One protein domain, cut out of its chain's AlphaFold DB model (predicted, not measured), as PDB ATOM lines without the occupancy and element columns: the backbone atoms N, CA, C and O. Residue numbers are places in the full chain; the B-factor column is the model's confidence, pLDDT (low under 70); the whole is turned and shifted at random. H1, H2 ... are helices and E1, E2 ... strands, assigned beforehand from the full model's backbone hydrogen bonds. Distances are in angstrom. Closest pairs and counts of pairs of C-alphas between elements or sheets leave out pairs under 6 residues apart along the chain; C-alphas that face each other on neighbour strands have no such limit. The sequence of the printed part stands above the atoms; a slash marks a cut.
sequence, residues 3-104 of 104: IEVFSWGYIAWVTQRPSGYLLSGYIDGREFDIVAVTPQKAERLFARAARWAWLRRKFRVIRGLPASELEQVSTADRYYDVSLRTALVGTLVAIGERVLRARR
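AT A GLANCE: This is residues 3 to 104 of the 104 residues of an uncharacterized protein of Paraburkholderia sp (UniProt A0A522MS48). A twisted sheet of four strands curls round one long helix, H1, and a second helix, H2, sticks out from this body as an arm, with residues 88 to 104 standing free. The printed part has 102 residues, in the order E1, E2, E3, E4, H1, H2, a mixed class of helices and strands. The sheet's order is E1 - E2 - E3 - E4, antiparallel throughout. The whole is only just loose, close to compact, with a radius of gyration of the C-alphas of 15.7 A, and flat, spanning 46 by 45 by 15 A.

IN THESE COORDINATES: Find C-alpha 3 at (-44.671, -37.311, 27.066), where E1, residues 3 to 7, begins. Next come E2, residues 10 to 17, 22.3 A long, E3, residues 20 to 27, 22.0 A, and E4, residues 30 to 36, 19.5 A. H1, residues 39 to 62, runs 34.3 A from C-alpha 39 at (-45.032, -31.035, 34.852). H2, residues 84 to 102, runs 27.1 A to C-alpha 102 at (-24.198, -30.462, 52.878).

HOW THE PARTS SIT: Look first at the strongly twisted sheet, a meander, each strand the antiparallel neighbour of the one before. In the hairpin E1 and E2, N 5 and O 12 are 2.8 A apart, within hydrogen-bond range; so are N 15 and O 22, 2.8 A, in the hairpin E2 and E3, and N 23 and O 34, 2.8 A, in the hairpin E3 and E4. H1 is on one face of this sheet, making two layers, a helix on one face of a sheet; the closest C-alphas of E3 and H1 are those of Tyr 21 and Pro 39, 5.9 A apart. H2 is not on the sheet, and is only just apart from H1, 8.4 A at the closest. In H1 and H2 every O i to N i+4 pair is within hydrogen-bond range.

THE WHOLE: The C-alphas farthest apart, those of Glu 71 and Arg 104, are 50.1 A apart. The printed part has no cut. The link from H1 to H2, residues 63 to 83, is long; the other links are tight. Mean pLDDT of the printed part is 84.4, and residues 67 to 76 and residue 104 are under 70.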
ATOM      1  N   ILE A   3     -46.041 -36.923  26.718       91.06
ATOM      2  CA  ILE A   3     -44.671 -37.311  27.066       91.06
ATOM      3  C   ILE A   3     -44.754 -38.533  27.972       91.06
ATOM      4  O   ILE A   3     -45.473 -38.512  28.970       91.06
ATOM      5  N   GLU A   4     -44.031 -39.590  27.625       91.56
ATOM      6  CA  GLU A   4     -43.941 -40.786  28.457       91.56
ATOM      7  C   GLU A   4     -43.045 -40.532  29.676       91.56
ATOM      8  O   GLU A   4     -41.956 -39.966  29.564       91.56
ATOM      9  N   VAL A   5     -43.508 -40.960  30.848       90.81
ATOM     10  CA  VAL A   5     -42.796 -40.845  32.120       90.81
ATOM     11  C   VAL A   5     -42.735 -42.213  32.781       90.81
ATOM     12  O   VAL A   5     -43.757 -42.860  33.000       90.81
ATOM     13  N   PHE A   6     -41.528 -42.622  33.165       90.06
ATOM     14  CA  PHE A   6     -41.283 -43.873  33.875       90.06
ATOM     15  C   PHE A   6     -40.938 -43.621  35.345       90.06
ATOM     16  O   PHE A   6     -40.097 -42.780  35.670       90.06
ATOM     17  N   SER A   7     -41.544 -44.383  36.257       89.69
ATOM     18  CA  SER A   7     -41.157 -44.365  37.667       89.69
ATOM     19  C   SER A   7     -41.461 -45.680  38.373       89.69
ATOM     20  O   SER A   7     -42.564 -46.203  38.272       89.69
ATOM     21  N   TRP A   8     -40.491 -46.205  39.129       88.56
ATOM     22  CA  TRP A   8     -40.647 -47.400  39.980       88.56
ATOM     23  C   TRP A   8     -41.259 -48.626  39.282       88.56
ATOM     24  O   TRP A   8     -41.932 -49.430  39.922       88.56
ATOM     25  N   GLY A   9     -41.000 -48.782  37.982       86.62
ATOM     26  CA  GLY A   9     -41.522 -49.895  37.191       86.62
ATOM     27  C   GLY A   9     -42.841 -49.605  36.480       86.62
ATOM     28  O   GLY A   9     -43.319 -50.475  35.767       86.62
ATOM     29  N   TYR A  10     -43.413 -48.413  36.637       88.31
ATOM     30  CA  TYR A  10     -44.670 -48.009  36.008       88.31
ATOM     31  C   TYR A  10     -44.427 -46.952  34.936       88.31
ATOM     32  O   TYR A  10     -43.517 -46.127  35.063       88.31
ATOM     33  N   ILE A  11     -45.275 -46.967  33.909       91.12
ATOM     34  CA  ILE A  11     -45.300 -45.977  32.833       91.12
ATOM     35  C   ILE A  11     -46.569 -45.134  32.962       91.12
ATOM     36  O   ILE A  11     -47.639 -45.639  33.301       91.12
ATOM     37  N   ALA A  12     -46.440 -43.840  32.693       91.94
ATOM     38  CA  ALA A  12     -47.550 -42.911  32.593       91.94
ATOM     39  C   ALA A  12     -47.312 -41.891  31.477       91.94
ATOM     40  O   ALA A  12     -46.189 -41.730  30.999       91.94
ATOM     41  N   TRP A  13     -48.359 -41.166  31.091       93.44
ATOM     42  CA  TRP A  13     -48.299 -40.160  30.034       93.44
ATOM     43  C   TRP A  13     -48.674 -38.790  30.576       93.44
ATOM     44  O   TRP A  13     -49.761 -38.590  31.115       93.44
ATOM     45  N   VAL A  14     -47.773 -37.828  30.399       93.62
ATOM     46  CA  VAL A  14     -48.001 -36.419  30.712       93.62
ATOM     47  C   VAL A  14     -48.521 -35.707  29.478       93.62
ATOM     48  O   VAL A  14     -47.836 -35.625  28.464       93.62
ATOM     49  N   THR A  15     -49.713 -35.133  29.577       93.62
ATOM     50  CA  THR A  15     -50.346 -34.335  28.529       93.62
ATOM     51  C   THR A  15     -50.544 -32.902  29.012       93.62
ATOM     52  O   THR A  15     -51.115 -32.660  30.078       93.62
ATOM     53  N   GLN A  16     -50.098 -31.933  28.212       92.38
ATOM     54  CA  GLN A  16     -50.358 -30.518  28.469       92.38
ATOM     55  C   GLN A  16     -51.830 -30.183  28.177       92.38
ATOM     56  O   GLN A  16     -52.366 -30.547  27.130       92.38
ATOM     57  N   ARG A  17     -52.475 -29.472  29.102       88.88
ATOM     58  CA  ARG A  17     -53.851 -28.967  29.017       88.88
ATOM     59  C   ARG A  17     -53.860 -27.445  29.230       88.88
ATOM     60  O   ARG A  17     -52.935 -26.914  29.841       88.88
ATOM     61  N   PRO A  18     -54.920 -26.726  28.816       86.88
ATOM     62  CA  PRO A  18     -55.035 -25.286  29.075       86.88
ATOM     63  C   PRO A  18     -54.953 -24.919  30.567       86.88
ATOM     64  O   PRO A  18     -54.440 -23.866  30.921       86.88
ATOM     65  N   SER A  19     -55.423 -25.809  31.446       84.81
ATOM     66  CA  SER A  19     -55.446 -25.623  32.902       84.81
ATOM     67  C   SER A  19     -54.218 -26.185  33.638       84.81
ATOM     68  O   SER A  19     -54.200 -26.180  34.869       84.81
ATOM     69  N   GLY A  20     -53.213 -26.709  32.925       90.50
ATOM     70  CA  GLY A  20     -52.011 -27.303  33.519       90.50
ATOM     71  C   GLY A  20     -51.565 -28.587  32.821       90.50
ATOM     72  O   GLY A  20     -51.562 -28.687  31.601       90.50
ATOM     73  N   TYR A  21     -51.175 -29.585  33.601       91.81
ATOM     74  CA  TYR A  21     -50.654 -30.861  33.124       91.81
ATOM     75  C   TYR A  21     -51.476 -31.993  33.722       91.81
ATOM     76  O   TYR A  21     -51.707 -32.025  34.932       91.81
ATOM     77  N   LEU A  22     -51.912 -32.910  32.865       93.62
ATOM     78  CA  LEU A  22     -52.489 -34.181  33.273       93.62
ATOM     79  C   LEU A  22     -51.411 -35.251  33.150       93.62
ATOM     80  O   LEU A  22     -50.804 -35.369  32.094       93.62
ATOM     81  N   LEU A  23     -51.219 -36.045  34.192       93.12
ATOM     82  CA  LEU A  23     -50.444 -37.273  34.147       93.12
ATOM     83  C   LEU A  23     -51.399 -38.432  34.418       93.12
ATOM     84  O   LEU A  23     -51.946 -38.530  35.515       93.12
ATOM     85  N   SER A  24     -51.606 -39.265  33.404       92.88
ATOM     86  CA  SER A  24     -52.562 -40.372  33.423       92.88
ATOM     87  C   SER A  24     -51.861 -41.693  33.137       92.88
ATOM     88  O   SER A  24     -50.873 -41.739  32.396       92.88
ATOM     89  N   GLY A  25     -52.361 -42.779  33.710       90.56
ATOM     90  CA  GLY A  25     -51.806 -44.109  33.493       90.56
ATOM     91  C   GLY A  25     -52.461 -45.152  34.383       90.56
ATOM     92  O   GLY A  25     -53.533 -44.927  34.939       90.56
ATOM     93  N   TYR A  26     -51.785 -46.289  34.531       88.81
ATOM     94  CA  TYR A  26     -52.266 -47.411  35.327       88.81
ATOM     95  C   TYR A  26     -51.217 -47.822  36.357       88.81
ATOM     96  O   TYR A  26     -50.015 -47.833  36.084       88.81
ATOM     97  N   ILE A  27     -51.677 -48.130  37.566       88.25
ATOM     98  CA  ILE A  27     -50.863 -48.685  38.646       88.25
ATOM     99  C   ILE A  27     -51.640 -49.844  39.265       88.25
ATOM    100  O   ILE A  27     -52.710 -49.634  39.837       88.25
ATOM    101  N   ASP A  28     -51.072 -51.050  39.205       83.44
ATOM    102  CA  ASP A  28     -51.674 -52.272  39.753       83.44
ATOM    103  C   ASP A  28     -53.116 -52.490  39.235       83.44
ATOM    104  O   ASP A  28     -54.027 -52.721  40.030       83.44
ATOM    105  N   GLY A  29     -53.365 -52.336  37.930       81.38
ATOM    106  CA  GLY A  29     -54.701 -52.516  37.343       81.38
ATOM    107  C   GLY A  29     -55.694 -51.392  37.634       81.38
ATOM    108  O   GLY A  29     -56.871 -51.508  37.304       81.38
ATOM    109  N   ARG A  30     -55.258 -50.292  38.259       84.62
ATOM    110  CA  ARG A  30     -56.109 -49.127  38.525       84.62
ATOM    111  C   ARG A  30     -55.660 -47.936  37.706       84.62
ATOM    112  O   ARG A  30     -54.507 -47.516  37.805       84.62
ATOM    113  N   GLU A  31     -56.595 -47.381  36.947       89.75
ATOM    114  CA  GLU A  31     -56.408 -46.098  36.285       89.75
ATOM    115  C   GLU A  31     -56.243 -44.991  37.328       89.75
ATOM    116  O   GLU A  31     -56.878 -45.000  38.391       89.75
ATOM    117  N   PHE A  32     -55.366 -44.040  37.036       90.19
ATOM    118  CA  PHE A  32     -55.184 -42.858  37.853       90.19
ATOM    119  C   PHE A  32     -55.010 -41.625  36.970       90.19
ATOM    120  O   PHE A  32     -54.390 -41.689  35.910       90.19
ATOM    121  N   ASP A  33     -55.466 -40.490  37.495       92.75
ATOM    122  CA  ASP A  33     -55.300 -39.175  36.891       92.75
ATOM    123  C   ASP A  33     -54.731 -38.197  37.920       92.75
ATOM    124  O   ASP A  33     -55.293 -37.982  38.997       92.75
ATOM    125  N   ILE A  34     -53.603 -37.577  37.586       91.81
ATOM    126  CA  ILE A  34     -52.965 -36.541  38.397       91.81
ATOM    127  C   ILE A  34     -52.986 -35.239  37.611       91.81
ATOM    128  O   ILE A  34     -52.343 -35.117  36.573       91.81
ATOM    129  N   VAL A  35     -53.672 -34.231  38.145       92.69
ATOM    130  CA  VAL A  35     -53.657 -32.876  37.584       92.69
ATOM    131  C   VAL A  35     -52.728 -31.996  38.409       92.69
ATOM    132  O   VAL A  35     -52.853 -31.905  39.633       92.69
ATOM    133  N   ALA A  36     -51.788 -31.325  37.748       92.50
ATOM    134  CA  ALA A  36     -50.891 -30.378  38.393       92.50
ATOM    135  C   ALA A  36     -50.625 -29.150  37.520       92.50
ATOM    136  O   ALA A  36     -50.653 -29.207  36.298       92.50
ATOM    137  N   VAL A  37     -50.303 -28.031  38.167       92.12
ATOM    138  CA  VAL A  37     -49.996 -26.760  37.487       92.12
ATOM    139  C   VAL A  37     -48.666 -26.828  36.721       92.12
ATOM    140  O   VAL A  37     -48.487 -26.130  35.730       92.12
ATOM    141  N   THR A  38     -47.738 -27.688  37.152       90.75
ATOM    142  CA  THR A  38     -46.418 -27.861  36.529       90.75
ATOM    143  C   THR A  38     -46.129 -29.335  36.247       90.75
ATOM    144  O   THR A  38     -46.574 -30.197  37.020       90.75
ATOM    145  N   PRO A  39     -45.344 -29.651  35.198       89.31
ATOM    146  CA  PRO A  39     -45.032 -31.035  34.852       89.31
ATOM    147  C   PRO A  39     -44.193 -31.697  35.951       89.31
ATOM    148  O   PRO A  39     -44.496 -32.808  36.372       89.31
ATOM    149  N   GLN A  40     -43.250 -30.965  36.559       92.00
ATOM    150  CA  GLN A  40     -42.418 -31.494  37.647       92.00
ATOM    151  C   GLN A  40     -43.245 -31.861  38.886       92.00
ATOM    152  O   GLN A  40     -42.887 -32.775  39.630       92.00
ATOM    153  N   LYS A  41     -44.348 -31.147  39.154       92.38
ATOM    154  CA  LYS A  41     -45.242 -31.486  40.267       92.38
ATOM    155  C   LYS A  41     -46.046 -32.748  39.955       92.38
ATOM    156  O   LYS A  41     -46.148 -33.600  40.835       92.38
ATOM    157  N   ALA A  42     -46.563 -32.884  38.732       91.25
ATOM    158  CA  ALA A  42     -47.244 -34.101  38.290       91.25
ATOM    159  C   ALA A  42     -46.317 -35.325  38.379       91.25
ATOM    160  O   ALA A  42     -46.670 -36.316  39.018       91.25
ATOM    161  N   GLU A  43     -45.094 -35.222  37.854       92.69
ATOM    162  CA  GLU A  43     -44.092 -36.294  37.893       92.69
ATOM    163  C   GLU A  43     -43.722 -36.709  39.322       92.69
ATOM    164  O   GLU A  43     -43.630 -37.897  39.620       92.69
ATOM    165  N   ARG A  44     -43.554 -35.754  40.249       93.50
ATOM    166  CA  ARG A  44     -43.274 -36.072  41.663       93.50
ATOM    167  C   ARG A  44     -44.423 -36.822  42.330       93.50
ATOM    168  O   ARG A  44     -44.174 -37.730  43.126       93.50
ATOM    169  N   LEU A  45     -45.664 -36.428  42.049       91.94
ATOM    170  CA  LEU A  45     -46.850 -37.101  42.584       91.94
ATOM    171  C   LEU A  45     -46.958 -38.525  42.031       91.94
ATOM    172  O   LEU A  45     -47.153 -39.461  42.808       91.94
ATOM    173  N   PHE A  46     -46.721 -38.696  40.731       93.31
ATOM    174  CA  PHE A  46     -46.649 -40.005  40.092       93.31
ATOM    175  C   PHE A  46     -45.546 -40.876  40.687       93.31
ATOM    176  O   PHE A  46     -45.819 -41.982  41.140       93.31
ATOM    177  N   ALA A  47     -44.319 -40.360  40.790       92.00
ATOM    178  CA  ALA A  47     -43.194 -41.098  41.351       92.00
ATOM    179  C   ALA A  47     -43.466 -41.561  42.788       92.00
ATOM    180  O   ALA A  47     -43.076 -42.665  43.176       92.00
ATOM    181  N   ARG A  48     -44.171 -40.748  43.587       92.25
ATOM    182  CA  ARG A  48     -44.612 -41.139  44.930       92.25
ATOM    183  C   ARG A  48     -45.632 -42.276  44.865       92.25
ATOM    184  O   ARG A  48     -45.446 -43.263  45.572       92.25
ATOM    185  N   ALA A  49     -46.672 -42.158  44.041       90.75
ATOM    186  CA  ALA A  49     -47.693 -43.196  43.885       90.75
ATOM    187  C   ALA A  49     -47.089 -44.527  43.400       90.75
ATOM    188  O   ALA A  49     -47.282 -45.565  44.035       90.75
ATOM    189  N   ALA A  50     -46.262 -44.469  42.357       90.94
ATOM    190  CA  ALA A  50     -45.547 -45.601  41.784       90.94
ATOM    191  C   ALA A  50     -44.617 -46.278  42.806       90.94
ATOM    192  O   ALA A  50     -44.610 -47.503  42.939       90.94
ATOM    193  N   ARG A  51     -43.891 -45.494  43.617       91.44
ATOM    194  CA  ARG A  51     -43.060 -46.026  44.709       91.44
ATOM    195  C   ARG A  51     -43.879 -46.783  45.747       91.44
ATOM    196  O   ARG A  51     -43.460 -47.850  46.191       91.44
ATOM    197  N   TRP A  52     -45.016 -46.231  46.169       90.38
ATOM    198  CA  TRP A  52     -45.890 -46.893  47.142       90.38
ATOM    199  C   TRP A  52     -46.461 -48.197  46.590       90.38
ATOM    200  O   TRP A  52     -46.503 -49.194  47.310       90.38
ATOM    201  N   ALA A  53     -46.848 -48.226  45.316       89.00
ATOM    202  CA  ALA A  53     -47.279 -49.445  44.644       89.00
ATOM    203  C   ALA A  53     -46.165 -50.498  44.582       89.00
ATOM    204  O   ALA A  53     -46.356 -51.625  45.039       89.00
ATOM    205  N   TRP A  54     -44.965 -50.106  44.150       89.31
ATOM    206  CA  TRP A  54     -43.789 -50.978  44.150       89.31
ATOM    207  C   TRP A  54     -43.481 -51.553  45.543       89.31
ATOM    208  O   TRP A  54     -43.300 -52.762  45.688       89.31
ATOM    209  N   LEU A  55     -43.490 -50.718  46.589       89.19
ATOM    210  CA  LEU A  55     -43.263 -51.161  47.970       89.19
ATOM    211  C   LEU A  55     -44.322 -52.166  48.430       89.19
ATOM    212  O   LEU A  55     -43.971 -53.205  48.986       89.19
ATOM    213  N   ARG A  56     -45.608 -51.888  48.173       88.12
ATOM    214  CA  ARG A  56     -46.706 -52.814  48.493       88.12
ATOM    215  C   ARG A  56     -46.515 -54.157  47.789       88.12
ATOM    216  O   ARG A  56     -46.678 -55.198  48.422       88.12
ATOM    217  N   ARG A  57     -46.108 -54.137  46.517       84.75
ATOM    218  CA  ARG A  57     -45.842 -55.336  45.718       84.75
ATOM    219  C   ARG A  57     -44.698 -56.165  46.295       84.75
ATOM    220  O   ARG A  57     -44.870 -57.357  46.533       84.75
ATOM    221  N   LYS A  58     -43.555 -55.541  46.601       86.06
ATOM    222  CA  LYS A  58     -42.414 -56.234  47.229       86.06
ATOM    223  C   LYS A  58     -42.776 -56.785  48.606       86.06
ATOM    224  O   LYS A  58     -42.405 -57.908  48.925       86.06
ATOM    225  N   PHE A  59     -43.553 -56.044  49.389       87.12
ATOM    226  CA  PHE A  59     -44.015 -56.502  50.694       87.12
ATOM    227  C   PHE A  59     -44.956 -57.713  50.608       87.12
ATOM    228  O   PHE A  59     -44.808 -58.643  51.400       87.12
ATOM    229  N   ARG A  60     -45.873 -57.753  49.628       84.75
ATOM    230  CA  ARG A  60     -46.705 -58.942  49.352       84.75
ATOM    231  C   ARG A  60     -45.842 -60.152  49.003       84.75
ATOM    232  O   ARG A  60     -46.007 -61.192  49.628       84.75
ATOM    233  N   VAL A  61     -44.873 -59.981  48.102       84.38
ATOM    234  CA  VAL A  61     -43.947 -61.057  47.705       84.38
ATOM    235  C   VAL A  61     -43.149 -61.585  48.900       84.38
ATOM    236  O   VAL A  61     -43.051 -62.794  49.076       84.38
ATOM    237  N   ILE A  62     -42.636 -60.704  49.768       85.44
ATOM    238  CA  ILE A  62     -41.921 -61.104  50.996       85.44
ATOM    239  C   ILE A  62     -42.829 -61.903  51.941       85.44
ATOM    240  O   ILE A  62     -42.367 -62.821  52.609       85.44
ATOM    241  N   ARG A  63     -44.129 -61.587  51.980       86.50
ATOM    242  CA  ARG A  63     -45.139 -62.335  52.745       86.50
ATOM    243  C   ARG A  63     -45.612 -63.625  52.061       86.50
ATOM    244  O   ARG A  63     -46.539 -64.250  52.563       86.50
ATOM    245  N   GLY A  64     -45.024 -64.012  50.927       83.56
ATOM    246  CA  GLY A  64     -45.441 -65.184  50.153       83.56
ATOM    247  C   GLY A  64     -46.768 -65.002  49.409       83.56
ATOM    248  O   GLY A  64     -47.335 -65.975  48.923       83.56
ATOM    249  N   LEU A  65     -47.277 -63.769  49.317       79.88
ATOM    250  CA  LEU A  65     -48.499 -63.446  48.585       79.88
ATOM    251  C   LEU A  65     -48.176 -63.107  47.124       79.88
ATOM    252  O   LEU A  65     -47.135 -62.496  46.849       79.88
ATOM    253  N   PRO A  66     -49.085 -63.412  46.181       72.56
ATOM    254  CA  PRO A  66     -48.924 -63.004  44.795       72.56
ATOM    255  C   PRO A  66     -48.829 -61.478  44.689       72.56
ATOM    256  O   PRO A  66     -49.482 -60.716  45.415       72.56
ATOM    257  N   ALA A  67     -47.964 -61.045  43.773       66.06
ATOM    258  CA  ALA A  67     -47.580 -59.653  43.588       66.06
ATOM    259  C   ALA A  67     -48.718 -58.787  43.008       66.06
ATOM    260  O   ALA A  67     -48.735 -57.582  43.240       66.06
ATOM    261  N   SER A  68     -49.662 -59.390  42.283       63.66
ATOM    262  CA  SER A  68     -50.869 -58.737  41.770       63.66
ATOM    263  C   SER A  68     -51.943 -59.789  41.500       63.66
ATOM    264  O   SER A  68     -51.631 -60.832  40.933       63.66
ATOM    265  N   GLU A  69     -53.180 -59.510  41.901       55.81
ATOM    266  CA  GLU A  69     -54.383 -60.283  41.533       55.81
ATOM    267  C   GLU A  69     -55.294 -59.491  40.587       55.81
ATOM    268  O   GLU A  69     -56.260 -60.040  40.071       55.81
ATOM    269  N   LEU A  70     -55.011 -58.200  40.365       59.44
ATOM    270  CA  LEU A  70     -55.803 -57.389  39.450       59.44
ATOM    271  C   LEU A  70     -55.373 -57.716  38.023       59.44
ATOM    272  O   LEU A  70     -54.189 -57.634  37.683       59.44
ATOM    273  N   GLU A  71     -56.355 -58.160  37.245       61.53
ATOM    274  CA  GLU A  71     -56.226 -58.457  35.828       61.53
ATOM    275  C   GLU A  71     -55.712 -57.217  35.098       61.53
ATOM    276  O   GLU A  71     -56.050 -56.085  35.449       61.53
ATOM    277  N   GLN A  72     -54.839 -57.430  34.117       61.84
ATOM    278  CA  GLN A  72     -54.209 -56.339  33.395       61.84
ATOM    279  C   GLN A  72     -55.279 -55.616  32.567       61.84
ATOM    280  O   GLN A  72     -55.685 -56.091  31.511       61.84
ATOM    281  N   VAL A  73     -55.759 -54.475  33.067       66.69
ATOM    282  CA  VAL A  73     -56.898 -53.749  32.470       66.69
ATOM    283  C   VAL A  73     -56.511 -53.095  31.138       66.69
ATOM    284  O   VAL A  73     -57.360 -52.842  30.289       66.69
ATOM    285  N   SER A  74     -55.217 -52.829  30.929       67.62
ATOM    286  CA  SER A  74     -54.706 -52.166  29.730       67.62
ATOM    287  C   SER A  74     -53.271 -52.590  29.411       67.62
ATOM    288  O   SER A  74     -52.483 -52.887  30.304       67.62
ATOM    289  N   THR A  75     -52.870 -52.534  28.139       66.69
ATOM    290  CA  THR A  75     -51.454 -52.664  27.733       66.69
ATOM    291  C   THR A  75     -50.566 -51.571  28.330       66.69
ATOM    292  O   THR A  75     -49.351 -51.756  28.410       66.69
ATOM    293  N   ALA A  76     -51.169 -50.465  28.777       67.62
ATOM    294  CA  ALA A  76     -50.533 -49.407  29.551       67.62
ATOM    295  C   ALA A  76     -50.249 -49.795  31.016       67.62
ATOM    296  O   ALA A  76     -49.371 -49.209  31.643       67.62
ATOM    297  N   ASP A  77     -50.937 -50.806  31.555       71.06
ATOM    298  CA  ASP A  77     -50.749 -51.353  32.907       71.06
ATOM    299  C   ASP A  77     -49.597 -52.369  32.936       71.06
ATOM    300  O   ASP A  77     -49.712 -53.510  33.388       71.06
ATOM    301  N   ARG A  78     -48.459 -51.993  32.350       71.69
ATOM    302  CA  ARG A  78     -47.251 -52.818  32.360       71.69
ATOM    303  C   ARG A  78     -46.376 -52.432  33.537       71.69
ATOM    304  O   ARG A  78     -45.927 -51.294  33.647       71.69
ATOM    305  N   TYR A  79     -46.092 -53.423  34.377       77.88
ATOM    306  CA  TYR A  79     -45.091 -53.313  35.425       77.88
ATOM    307  C   TYR A  79     -43.762 -53.915  34.962       77.88
ATOM    308  O   TYR A  79     -43.681 -55.098  34.624       77.88
ATOM    309  N   TYR A  80     -42.713 -53.103  35.005       80.38
ATOM    310  CA  TYR A  80     -41.330 -53.503  34.781       80.38
ATOM    311  C   TYR A  80     -40.659 -53.740  36.128       80.38
ATOM    312  O   TYR A  80     -40.662 -52.856  36.988       80.38
ATOM    313  N   ASP A  81     -40.072 -54.922  36.334       77.69
ATOM    314  CA  ASP A  81     -39.511 -55.222  37.645       77.69
ATOM    315  C   ASP A  81     -38.266 -54.385  37.940       77.69
ATOM    316  O   ASP A  81     -37.199 -54.562  37.354       77.69
ATOM    317  N   VAL A  82     -38.400 -53.477  38.905       77.50
ATOM    318  CA  VAL A  82     -37.259 -52.766  39.469       77.50
ATOM    319  C   VAL A  82     -36.668 -53.626  40.576       77.50
ATOM    320  O   VAL A  82     -37.317 -53.890  41.599       77.50
ATOM    321  N   SER A  83     -35.420 -54.056  40.374       78.75
ATOM    322  CA  SER A  83     -34.716 -54.890  41.343       78.75
ATOM    323  C   SER A  83     -34.537 -54.152  42.676       78.75
ATOM    324  O   SER A  83     -34.237 -52.953  42.720       78.75
ATOM    325  N   LEU A  84     -34.690 -54.881  43.784       78.00
ATOM    326  CA  LEU A  84     -34.530 -54.320  45.129       78.00
ATOM    327  C   LEU A  84     -33.108 -53.773  45.337       78.00
ATOM    328  O   LEU A  84     -32.922 -52.733  45.966       78.00
ATOM    329  N   ARG A  85     -32.115 -54.442  44.734       81.12
ATOM    330  CA  ARG A  85     -30.714 -54.013  44.723       81.12
ATOM    331  C   ARG A  85     -30.553 -52.664  44.027       81.12
ATOM    332  O   ARG A  85     -29.915 -51.779  44.586       81.12
ATOM    333  N   THR A  86     -31.155 -52.484  42.853       81.31
ATOM    334  CA  THR A  86     -31.102 -51.217  42.103       81.31
ATOM    335  C   THR A  86     -31.724 -50.081  42.913       81.31
ATOM    336  O   THR A  86     -31.127 -49.011  43.024       81.31
ATOM    337  N   ALA A  87     -32.878 -50.320  43.544       79.56
ATOM    338  CA  ALA A  87     -33.537 -49.326  44.389       79.56
ATOM    339  C   ALA A  87     -32.697 -48.945  45.626       79.56
ATOM    340  O   ALA A  87     -32.590 -47.761  45.962       79.56
ATOM    341  N   LEU A  88     -32.073 -49.927  46.286       82.62
ATOM    342  CA  LEU A  88     -31.183 -49.699  47.429       82.62
ATOM    343  C   LEU A  88     -29.950 -48.884  47.032       82.62
ATOM    344  O   LEU A  88     -29.668 -47.868  47.663       82.62
ATOM    345  N   VAL A  89     -29.256 -49.288  45.965       87.56
ATOM    346  CA  VAL A  89     -28.067 -48.579  45.467       87.56
ATOM    347  C   VAL A  89     -28.420 -47.143  45.089       87.56
ATOM    348  O   VAL A  89     -27.763 -46.219  45.560       87.56
ATOM    349  N   GLY A  90     -29.495 -46.931  44.323       84.00
ATOM    350  CA  GLY A  90     -29.939 -45.585  43.952       84.00
ATOM    351  C   GLY A  90     -30.261 -44.708  45.167       84.00
ATOM    352  O   GLY A  90     -29.921 -43.526  45.194       84.00
ATOM    353  N   THR A  91     -30.849 -45.293  46.215       81.19
ATOM    354  CA  THR A  91     -31.133 -44.576  47.467       81.19
ATOM    355  C   THR A  91     -29.849 -44.199  48.210       81.19
ATOM    356  O   THR A  91     -29.716 -43.059  48.649       81.19
ATOM    357  N   LEU A  92     -28.890 -45.123  48.330       88.31
ATOM    358  CA  LEU A  92     -27.606 -44.870  48.990       88.31
ATOM    359  C   LEU A  92     -26.801 -43.782  48.274       88.31
ATOM    360  O   LEU A  92     -26.268 -42.893  48.935       88.31
ATOM    361  N   VAL A  93     -26.770 -43.808  46.937       89.25
ATOM    362  CA  VAL A  93     -26.115 -42.770  46.125       89.25
ATOM    363  C   VAL A  93     -26.757 -41.406  46.376       89.25
ATOM    364  O   VAL A  93     -26.054 -40.451  46.696       89.25
ATOM    365  N   ALA A  94     -28.091 -41.318  46.333       85.12
ATOM    366  CA  ALA A  94     -28.800 -40.062  46.576       85.12
ATOM    367  C   ALA A  94     -28.554 -39.498  47.991       85.12
ATOM    368  O   ALA A  94     -28.437 -38.282  48.167       85.12
ATOM    369  N   ILE A  95     -28.452 -40.365  49.005       86.75
ATOM    370  CA  ILE A  95     -28.082 -39.962  50.370       86.75
ATOM    371  C   ILE A  95     -26.633 -39.464  50.401       86.75
ATOM    372  O   ILE A  95     -26.379 -38.384  50.935       86.75
ATOM    373  N   GLY A  96     -25.699 -40.205  49.800       88.25
ATOM    374  CA  GLY A  96     -24.285 -39.837  49.730       88.25
ATOM    375  C   GLY A  96     -24.068 -38.473  49.077       88.25
ATOM    376  O   GLY A  96     -23.397 -37.615  49.648       88.25
ATOM    377  N   GLU A  97     -24.716 -38.213  47.941       90.12
ATOM    378  CA  GLU A  97     -24.667 -36.908  47.274       90.12
ATOM    379  C   GLU A  97     -25.232 -35.773  48.129       90.12
ATOM    380  O   GLU A  97     -24.728 -34.647  48.082       90.12
ATOM    381  N   ARG A  98     -26.295 -36.039  48.896       83.81
ATOM    382  CA  ARG A  98     -26.899 -35.042  49.783       83.81
ATOM    383  C   ARG A  98     -25.966 -34.696  50.940       83.81
ATOM    384  O   ARG A  98     -25.844 -33.526  51.282       83.81
ATOM    385  N   VAL A  99     -25.285 -35.694  51.504       86.00
ATOM    386  CA  VAL A  99     -24.277 -35.495  52.555       86.00
ATOM    387  C   VAL A  99     -23.063 -34.741  52.011       86.00
ATOM    388  O   VAL A  99     -22.596 -33.805  52.654       86.00
ATOM    389  N   LEU A 100     -22.582 -35.095  50.816       84.75
ATOM    390  CA  LEU A 100     -21.460 -34.410  50.166       84.75
ATOM    391  C   LEU A 100     -21.776 -32.941  49.866       84.75
ATOM    392  O   LEU A 100     -20.933 -32.079  50.095       84.75
ATOM    393  N   ARG A 101     -22.997 -32.642  49.405       80.94
ATOM    394  CA  ARG A 101     -23.456 -31.261  49.188       80.94
ATOM    395  C   ARG A 101     -23.655 -30.474  50.479       80.94
ATOM    396  O   ARG A 101     -23.461 -29.273  50.454       80.94
ATOM    397  N   ALA A 102     -24.030 -31.122  51.581       74.12
ATOM    398  CA  ALA A 102     -24.198 -30.462  52.878       74.12
ATOM    399  C   ALA A 102     -22.870 -30.189  53.610       74.12
ATOM    400  O   ALA A 102     -22.858 -29.454  54.592       74.12
ATOM    401  N   ARG A 103     -21.768 -30.816  53.174       70.81
ATOM    402  CA  ARG A 103     -20.415 -30.617  53.721       70.81
ATOM    403  C   ARG A 103     -19.556 -29.624  52.923       70.81
ATOM    404  O   ARG A 103     -18.443 -29.346  53.361       70.81
ATOM    405  N   ARG A 104     -20.025 -29.153  51.767       57.34
ATOM    406  CA  ARG A 104     -19.420 -28.050  51.001       57.34
ATOM    407  C   ARG A 104     -20.111 -26.746  51.355       57.34
ATOM    408  O   ARG A 104     -19.401 -25.723  51.334       57.34
TER     409      ARG A 104